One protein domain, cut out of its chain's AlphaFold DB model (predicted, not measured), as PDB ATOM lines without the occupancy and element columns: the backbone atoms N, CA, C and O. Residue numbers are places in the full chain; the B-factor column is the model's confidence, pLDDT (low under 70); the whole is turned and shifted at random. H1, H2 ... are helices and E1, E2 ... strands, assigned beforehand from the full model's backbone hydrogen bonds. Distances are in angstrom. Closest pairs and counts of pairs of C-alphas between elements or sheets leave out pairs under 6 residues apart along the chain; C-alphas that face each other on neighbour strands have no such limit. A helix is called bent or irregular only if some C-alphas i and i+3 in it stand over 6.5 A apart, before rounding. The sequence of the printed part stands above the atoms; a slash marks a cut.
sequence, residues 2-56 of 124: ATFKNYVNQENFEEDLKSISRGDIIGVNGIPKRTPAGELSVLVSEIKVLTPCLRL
ATOM      1  N   ALA A   2      -0.453   1.723  34.952       61.75
ATOM      2  CA  ALA A   2      -0.784   3.046  34.442       61.75
ATOM      3  C   ALA A   2      -1.423   2.868  33.057       61.75
ATOM      4  O   ALA A   2      -0.939   2.082  32.244       61.75
ATOM      5  N   THR A   3      -2.551   3.520  32.810       73.31
ATOM      6  CA  THR A   3      -3.229   3.471  31.513       73.31
ATOM      7  C   THR A   3      -3.384   4.898  31.041       73.31
ATOM      8  O   THR A   3      -3.907   5.706  31.801       73.31
ATOM      9  N   PHE A   4      -2.988   5.177  29.798       73.00
ATOM     10  CA  PHE A   4      -3.025   6.512  29.194       73.00
ATOM     11  C   PHE A   4      -4.335   7.264  29.483       73.00
ATOM     12  O   PHE A   4      -4.322   8.397  29.945       73.00
ATOM     13  N   LYS A   5      -5.482   6.585  29.329       73.69
ATOM     14  CA  LYS A   5      -6.818   7.162  29.558       73.69
ATOM     15  C   LYS A   5      -7.067   7.688  30.978       73.69
ATOM     16  O   LYS A   5      -7.906   8.563  31.137       73.69
ATOM     17  N   ASN A   6      -6.399   7.134  31.987       76.19
ATOM     18  CA  ASN A   6      -6.631   7.455  33.400       76.19
ATOM     19  C   ASN A   6      -5.525   8.333  33.999       76.19
ATOM     20  O   ASN A   6      -5.534   8.579  35.203       76.19
ATOM     21  N   TYR A   7      -4.565   8.761  33.180       85.56
ATOM     22  CA  TYR A   7      -3.480   9.634  33.601       85.56
ATOM     23  C   TYR A   7      -3.931  11.095  33.528       85.56
ATOM     24  O   TYR A   7      -4.589  11.481  32.562       85.56
ATOM     25  N   VAL A   8      -3.608  11.894  34.549       81.56
ATOM     26  CA  VAL A   8      -4.120  13.273  34.680       81.56
ATOM     27  C   VAL A   8      -3.680  14.142  33.503       81.56
ATOM     28  O   VAL A   8      -4.503  14.856  32.938       81.56
ATOM     29  N   ASN A   9      -2.406  14.052  33.111       81.50
ATOM     30  CA  ASN A   9      -1.872  14.764  31.956       81.50
ATOM     31  C   ASN A   9      -1.392  13.780  30.884       81.50
ATOM     32  O   ASN A   9      -0.274  13.272  30.941       81.50
ATOM     33  N   GLN A  10      -2.255  13.509  29.912       83.50
ATOM     34  CA  GLN A  10      -2.020  12.516  28.864       83.50
ATOM     35  C   GLN A  10      -0.760  12.789  28.032       83.50
ATOM     36  O   GLN A  10      -0.091  11.838  27.638       83.50
ATOM     37  N   GLU A  11      -0.400  14.055  27.817       82.19
ATOM     38  CA  GLU A  11       0.804  14.436  27.065       82.19
ATOM     39  C   GLU A  11       2.084  13.982  27.781       82.19
ATOM     40  O   GLU A  11       2.992  13.438  27.155       82.19
ATOM     41  N   ASN A  12       2.110  14.087  29.112       83.62
ATOM     42  CA  ASN A  12       3.274  13.728  29.926       83.62
ATOM     43  C   ASN A  12       3.392  12.220  30.187       83.62
ATOM     44  O   ASN A  12       4.426  11.764  30.667       83.62
ATOM     45  N   PHE A  13       2.359  11.425  29.881       86.69
ATOM     46  CA  PHE A  13       2.318   9.999  30.222       86.69
ATOM     47  C   PHE A  13       3.547   9.234  29.716       86.69
ATOM     48  O   PHE A  13       4.140   8.445  30.453       86.69
ATOM     49  N   GLU A  14       3.932   9.455  28.457       87.06
ATOM     50  CA  GLU A  14       5.085   8.771  27.874       87.06
ATOM     51  C   GLU A  14       6.415   9.249  28.453       87.06
ATOM     52  O   GLU A  14       7.311   8.429  28.657       87.06
ATOM     53  N   GLU A  15       6.561  10.550  28.689       88.75
ATOM     54  CA  GLU A  15       7.787  11.137  29.232       88.75
ATOM     55  C   GLU A  15       8.018  10.682  30.671       88.75
ATOM     56  O   GLU A  15       9.101  10.190  30.997       88.75
ATOM     57  N   ASP A  16       6.973  10.729  31.498       88.88
ATOM     58  CA  ASP A  16       7.018  10.286  32.888       88.88
ATOM     59  C   ASP A  16       7.399   8.803  32.969       88.88
ATOM     60  O   ASP A  16       8.281   8.428  33.741       88.88
ATOM     61  N   LEU A  17       6.810   7.947  32.125       87.81
ATOM     62  CA  LEU A  17       7.150   6.523  32.082       87.81
ATOM     63  C   LEU A  17       8.575   6.261  31.583       87.81
ATOM     64  O   LEU A  17       9.243   5.378  32.119       87.81
ATOM     65  N   LYS A  18       9.049   7.013  30.581       89.69
ATOM     66  CA  LYS A  18      10.425   6.904  30.060       89.69
ATOM     67  C   LYS A  18      11.464   7.406  31.064       89.69
ATOM     68  O   LYS A  18      12.601   6.942  31.028       89.69
ATOM     69  N   SER A  19      11.088   8.324  31.954       89.62
ATOM     70  CA  SER A  19      11.987   8.886  32.968       89.62
ATOM     71  C   SER A  19      12.345   7.902  34.090       89.62
ATOM     72  O   SER A  19      13.367   8.075  34.752       89.62
ATOM     73  N   ILE A  20      11.531   6.863  34.296       93.88
ATOM     74  CA  ILE A  20      11.685   5.930  35.413       93.88
ATOM     75  C   ILE A  20      12.639   4.804  35.032       93.88
ATOM     76  O   ILE A  20      12.441   4.074  34.060       93.88
ATOM     77  N   SER A  21      13.639   4.601  35.878       91.31
ATOM     78  CA  SER A  21      14.603   3.516  35.784       91.31
ATOM     79  C   SER A  21      14.466   2.522  36.937       91.31
ATOM     80  O   SER A  21      13.933   2.793  38.016       91.31
ATOM     81  N   ARG A  22      14.966   1.302  36.718       89.75
ATOM     82  CA  ARG A  22      14.965   0.259  37.748       89.75
ATOM     83  C   ARG A  22      15.818   0.692  38.943       89.75
ATOM     84  O   ARG A  22      17.024   0.874  38.818       89.75
ATOM     85  N   GLY A  23      15.195   0.708  40.119       90.25
ATOM     86  CA  GLY A  23      15.836   1.092  41.377       90.25
ATOM     87  C   GLY A  23      15.481   2.504  41.833       90.25
ATOM     88  O   GLY A  23      15.810   2.846  42.967       90.25
ATOM     89  N   ASP A  24      14.805   3.292  40.994       94.25
ATOM     90  CA  ASP A  24      14.318   4.615  41.369       94.25
ATOM     91  C   ASP A  24      13.304   4.522  42.509       94.25
ATOM     92  O   ASP A  24      12.474   3.608  42.572       94.25
ATOM     93  N   ILE A  25      13.349   5.508  43.400       95.88
ATOM     94  CA  ILE A  25      12.284   5.720  44.372       95.88
ATOM     95  C   ILE A  25      11.238   6.595  43.691       95.88
ATOM     96  O   ILE A  25      11.507   7.754  43.364       95.88
ATOM     97  N   ILE A  26      10.046   6.039  43.494       96.31
ATOM     98  CA  ILE A  26       8.926   6.716  42.841       96.31
ATOM     99  C   ILE A  26       7.769   6.939  43.813       96.31
ATOM    100  O   ILE A  26       7.486   6.110  44.678       96.31
ATOM    101  N   GLY A  27       7.091   8.068  43.643       95.62
ATOM    102  CA  GLY A  27       5.787   8.358  44.218       95.62
ATOM    103  C   GLY A  27       4.708   8.072  43.182       95.62
ATOM    104  O   GLY A  27       4.896   8.349  41.998       95.62
ATOM    105  N   VAL A  28       3.593   7.497  43.622       94.38
ATOM    106  CA  VAL A  28       2.486   7.102  42.748       94.38
ATOM    107  C   VAL A  28       1.176   7.557  43.377       94.38
ATOM    108  O   VAL A  28       0.870   7.152  44.498       94.38
ATOM    109  N   ASN A  29       0.388   8.333  42.633       93.50
ATOM    110  CA  ASN A  29      -0.997   8.649  42.977       93.50
ATOM    111  C   ASN A  29      -1.936   7.815  42.101       93.50
ATOM    112  O   ASN A  29      -1.678   7.601  40.914       93.50
ATOM    113  N   GLY A  30      -3.021   7.305  42.680       92.31
ATOM    114  CA  GLY A  30      -3.966   6.477  41.943       92.31
ATOM    115  C   GLY A  30      -4.978   5.758  42.823       92.31
ATOM    116  O   GLY A  30      -5.053   5.972  44.030       92.31
ATOM    117  N   ILE A  31      -5.756   4.879  42.196       93.62
ATOM    118  CA  ILE A  31      -6.871   4.167  42.830       93.62
ATOM    119  C   ILE A  31      -6.499   2.684  42.993       93.62
ATOM    120  O   ILE A  31      -6.016   2.072  42.034       93.62
ATOM    121  N   PRO A  32      -6.719   2.061  44.166       95.12
ATOM    122  CA  PRO A  32      -6.515   0.625  44.331       95.12
ATOM    123  C   PRO A  32      -7.477  -0.174  43.437       95.12
ATOM    124  O   PRO A  32      -8.667   0.120  43.349       95.12
ATOM    125  N   LYS A  33      -6.965  -1.209  42.769       93.50
ATOM    126  CA  LYS A  33      -7.715  -2.060  41.835       93.50
ATOM    127  C   LYS A  33      -7.182  -3.497  41.869       93.50
ATOM    128  O   LYS A  33      -6.032  -3.728  42.229       93.50
ATOM    129  N   ARG A  34      -7.993  -4.472  41.451       94.44
ATOM    130  CA  ARG A  34      -7.526  -5.832  41.133       94.44
ATOM    131  C   ARG A  34      -7.506  -6.074  39.625       94.44
ATOM    132  O   ARG A  34      -8.396  -5.606  38.912       94.44
ATOM    133  N   THR A  35      -6.479  -6.762  39.135       93.06
ATOM    134  CA  THR A  35      -6.414  -7.205  37.733       93.06
ATOM    135  C   THR A  35      -7.407  -8.350  37.489       93.06
ATOM    136  O   THR A  35      -7.863  -8.967  38.454       93.06
ATOM    137  N   PRO A  36      -7.742  -8.686  36.227       92.69
ATOM    138  CA  PRO A  36      -8.560  -9.867  35.927       92.69
ATOM    139  C   PRO A  36      -7.959 -11.177  36.458       92.69
ATOM    140  O   PRO A  36      -8.698 -12.091  36.803       92.69
ATOM    141  N   ALA A  37      -6.627 -11.245  36.583       94.44
ATOM    142  CA  ALA A  37      -5.904 -12.362  37.194       94.44
ATOM    143  C   ALA A  37      -5.928 -12.347  38.742       94.44
ATOM    144  O   ALA A  37      -5.396 -13.252  39.376       94.44
ATOM    145  N   GLY A  38      -6.531 -11.327  39.365       93.94
ATOM    146  CA  GLY A  38      -6.703 -11.211  40.818       93.94
ATOM    147  C   GLY A  38      -5.602 -10.442  41.556       93.94
ATOM    148  O   GLY A  38      -5.731 -10.201  42.762       93.94
ATOM    149  N   GLU A  39      -4.552  -9.999  40.863       95.75
ATOM    150  CA  GLU A  39      -3.424  -9.288  41.474       95.75
ATOM    151  C   GLU A  39      -3.847  -7.908  41.988       95.75
ATOM    152  O   GLU A  39      -4.472  -7.120  41.270       95.75
ATOM    153  N   LEU A  40      -3.491  -7.599  43.240       95.12
ATOM    154  CA  LEU A  40      -3.697  -6.271  43.811       95.12
ATOM    155  C   LEU A  40      -2.750  -5.276  43.133       95.12
ATOM    156  O   LEU A  40      -1.551  -5.512  43.023       95.12
ATOM    157  N   SER A  41      -3.296  -4.165  42.661       94.50
ATOM    158  CA  SER A  41      -2.594  -3.179  41.850       94.50
ATOM    159  C   SER A  41      -3.089  -1.770  42.150       94.50
ATOM    160  O   SER A  41      -4.161  -1.570  42.719       94.50
ATOM    161  N   VAL A  42      -2.328  -0.777  41.699       93.00
ATOM    162  CA  VAL A  42      -2.771   0.620  41.652       93.00
ATOM    163  C   VAL A  42      -3.038   0.999  40.194       93.00
ATOM    164  O   VAL A  42      -2.231   0.712  39.296       93.00
ATOM    165  N   LEU A  43      -4.208   1.588  39.944       91.81
ATOM    166  CA  LEU A  43      -4.534   2.285  38.707       91.81
ATOM    167  C   LEU A  43      -3.996   3.708  38.829       91.81
ATOM    168  O   LEU A  43      -4.542   4.520  39.570       91.81
ATOM    169  N   VAL A  44      -2.884   3.958  38.154       92.06
ATOM    170  CA  VAL A  44      -2.060   5.144  38.379       92.06
ATOM    171  C   VAL A  44      -2.593   6.341  37.600       92.06
ATOM    172  O   VAL A  44      -2.822   6.221  36.397       92.06
ATOM    173  N   SER A  45      -2.746   7.472  38.288       91.56
ATOM    174  CA  SER A  45      -3.144   8.762  37.722       91.56
ATOM    175  C   SER A  45      -1.967   9.730  37.553       91.56
ATOM    176  O   SER A  45      -2.026  10.595  36.685       91.56
ATOM    177  N   GLU A  46      -0.911   9.579  38.357       91.12
ATOM    178  CA  GLU A  46       0.314  10.390  38.315       91.12
ATOM    179  C   GLU A  46       1.494   9.577  38.872       91.12
ATOM    180  O   GLU A  46       1.337   8.844  39.859       91.12
ATOM    181  N   ILE A  47       2.675   9.711  38.261       93.06
ATOM    182  CA  ILE A  47       3.937   9.171  38.777       93.06
ATOM    183  C   ILE A  47       4.965  10.289  38.867       93.06
ATOM    184  O   ILE A  47       5.080  11.112  37.967       93.06
ATOM    185  N   LYS A  48       5.760  10.281  39.937       92.75
ATOM    186  CA  LYS A  48       6.874  11.208  40.112       92.75
ATOM    187  C   LYS A  48       8.114  10.480  40.605       92.75
ATOM    188  O   LYS A  48       8.054   9.752  41.596       92.75
ATOM    189  N   VAL A  49       9.255  10.721  39.964       95.12
ATOM    190  CA  VAL A  49      10.555  10.280  40.488       95.12
ATOM    191  C   VAL A  49      10.903  11.138  41.706       95.12
ATOM    192  O   VAL A  49      11.053  12.353  41.604       95.12
ATOM    193  N   LEU A  50      11.000  10.507  42.878       96.69
ATOM    194  CA  LEU A  50      11.382  11.168  44.130       96.69
ATOM    195  C   LEU A  50      12.897  11.154  44.312       96.69
ATOM    196  O   LEU A  50      13.485  12.108  44.816       96.69
ATOM    197  N   THR A  51      13.545  10.055  43.926       96.31
ATOM    198  CA  THR A  51      15.003   9.932  43.957       96.31
ATOM    199  C   THR A  51      15.461   8.995  42.841       96.31
ATOM    200  O   THR A  51      15.087   7.817  42.869       96.31
ATOM    201  N   PRO A  52      16.266   9.476  41.876       95.25
ATOM    202  CA  PRO A  52      16.764   8.643  40.791       95.25
ATOM    203  C   PRO A  52      17.880   7.708  41.274       95.25
ATOM    204  O   PRO A  52      18.745   8.079  42.073       95.25
ATOM    205  N   CYS A  53      17.899   6.489  40.751       93.88
ATOM    206  CA  CYS A  53      18.935   5.501  40.985       93.88
ATOM    207  C   CYS A  53      20.068   5.690  39.975       93.88
ATOM    208  O   CYS A  53      20.027   5.215  38.845       93.88
ATOM    209  N   LEU A  54      21.141   6.348  40.412       93.12
ATOM    210  CA  LEU A  54      22.285   6.694  39.556       93.12
ATOM    211  C   LEU A  54      23.208   5.510  39.217       93.12
ATOM    212  O   LEU A  54      24.252   5.687  38.593       93.12
ATOM    213  N   ARG A  55      22.892   4.302  39.693       87.88
ATOM    214  CA  ARG A  55      23.695   3.096  39.473       87.88
ATOM    215  C   ARG A  55      22.804   1.960  39.017       87.88
ATOM    216  O   ARG A  55      21.693   1.798  39.512       87.88
ATOM    217  N   LEU A  56      23.336   1.122  38.135       84.94
ATOM    218  CA  LEU A  56      22.659  -0.103  37.737       84.94
ATOM    219  C   LEU A  56      22.478  -1.012  38.956       84.94
ATOM    220  O   LEU A  56      23.443  -1.406  39.618       84.94
TER     221      LEU A  56
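Overview. This is residues 2 to 56 of the 124 residues of the protein "Lysyl-tRNA synthetase" of Armadillidium vulgare (UniProt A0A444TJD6). A long two-stranded hairpin, E1 and E2, forms an arch with a marked bend in each strand, and one short helix, H1, packs on E2. The turn of the hairpin, residues 35 to 39, and the tail after E2 lie near opposite ends of the longest axis. The printed part has 55 residues, with one named helix and two named strands in the order H1, E1, E2; the sheet has the order E1 - E2 and is antiparallel. The class is mixed, helices and strands. The whole is only just loose, close to compact, with a radius of gyration of the C-alphas of 12.3 A, and the C-alphas span 35 by 25 by 15 A.

Arrangement. Residues 2 to 9 come before H1, residues 10 to 19. H1 is irregular: C-alphas 11 and 14 are 7.1 A apart, and its line is a rough one. In its backbone 4 of 6 O i to N i+4 pairs are within hydrogen-bond range. A tight link of 5 residues joins H1 to E1, residues 25 to 34. E1 bends by 81 degrees at Ile 31. Another tight link of 5 residues leads to E2, residues 40 to 51, which bends by 93 degrees at Ser 45. E1 and E2 are a hairpin of antiparallel neighbour strands, with 168 degrees between their N-to-C directions. The C-alphas of Gly 30 and Val 44, which face each other, are 4.3 A apart. N 25 and O 51, at 2.9 A, and N 33 and O 41, at 2.8 A, are within hydrogen-bond range. Between H1 and E2 there are 4 pairs of C-alphas within 8 A. Their closest C-alphas are those of Asp 16 and Ile 47, 6.7 A apart, and their centres are 11.8 A apart.

Along the chain. H1 begins at Gln 10, C-alpha (-2.020, 12.516, 28.864), and ends at Ser 19; it is 15.0 A long from first to last C-alpha. E1 runs from Ile 25, C-alpha (12.284, 5.720, 44.372), to Arg 34, 23.2 A away by C-alphas. E2, the longest strand with 12 residues, runs from Leu 40 to Thr 51, C-alpha (15.003, 9.932, 43.957), and measures 24.7 A from first to last C-alpha.

Size, cuts and confidence. The two C-alphas farthest apart are those of Pro 36 and Leu 54, at 35.2 A. The first and last printed C-alphas, those of Ala 2 and Leu 56, are 23.9 A apart. The printed part has no cut, and both links between named elements are tight. The mean pLDDT of the printed part is 89.6, and Ala 2 is the one printed residue under 70.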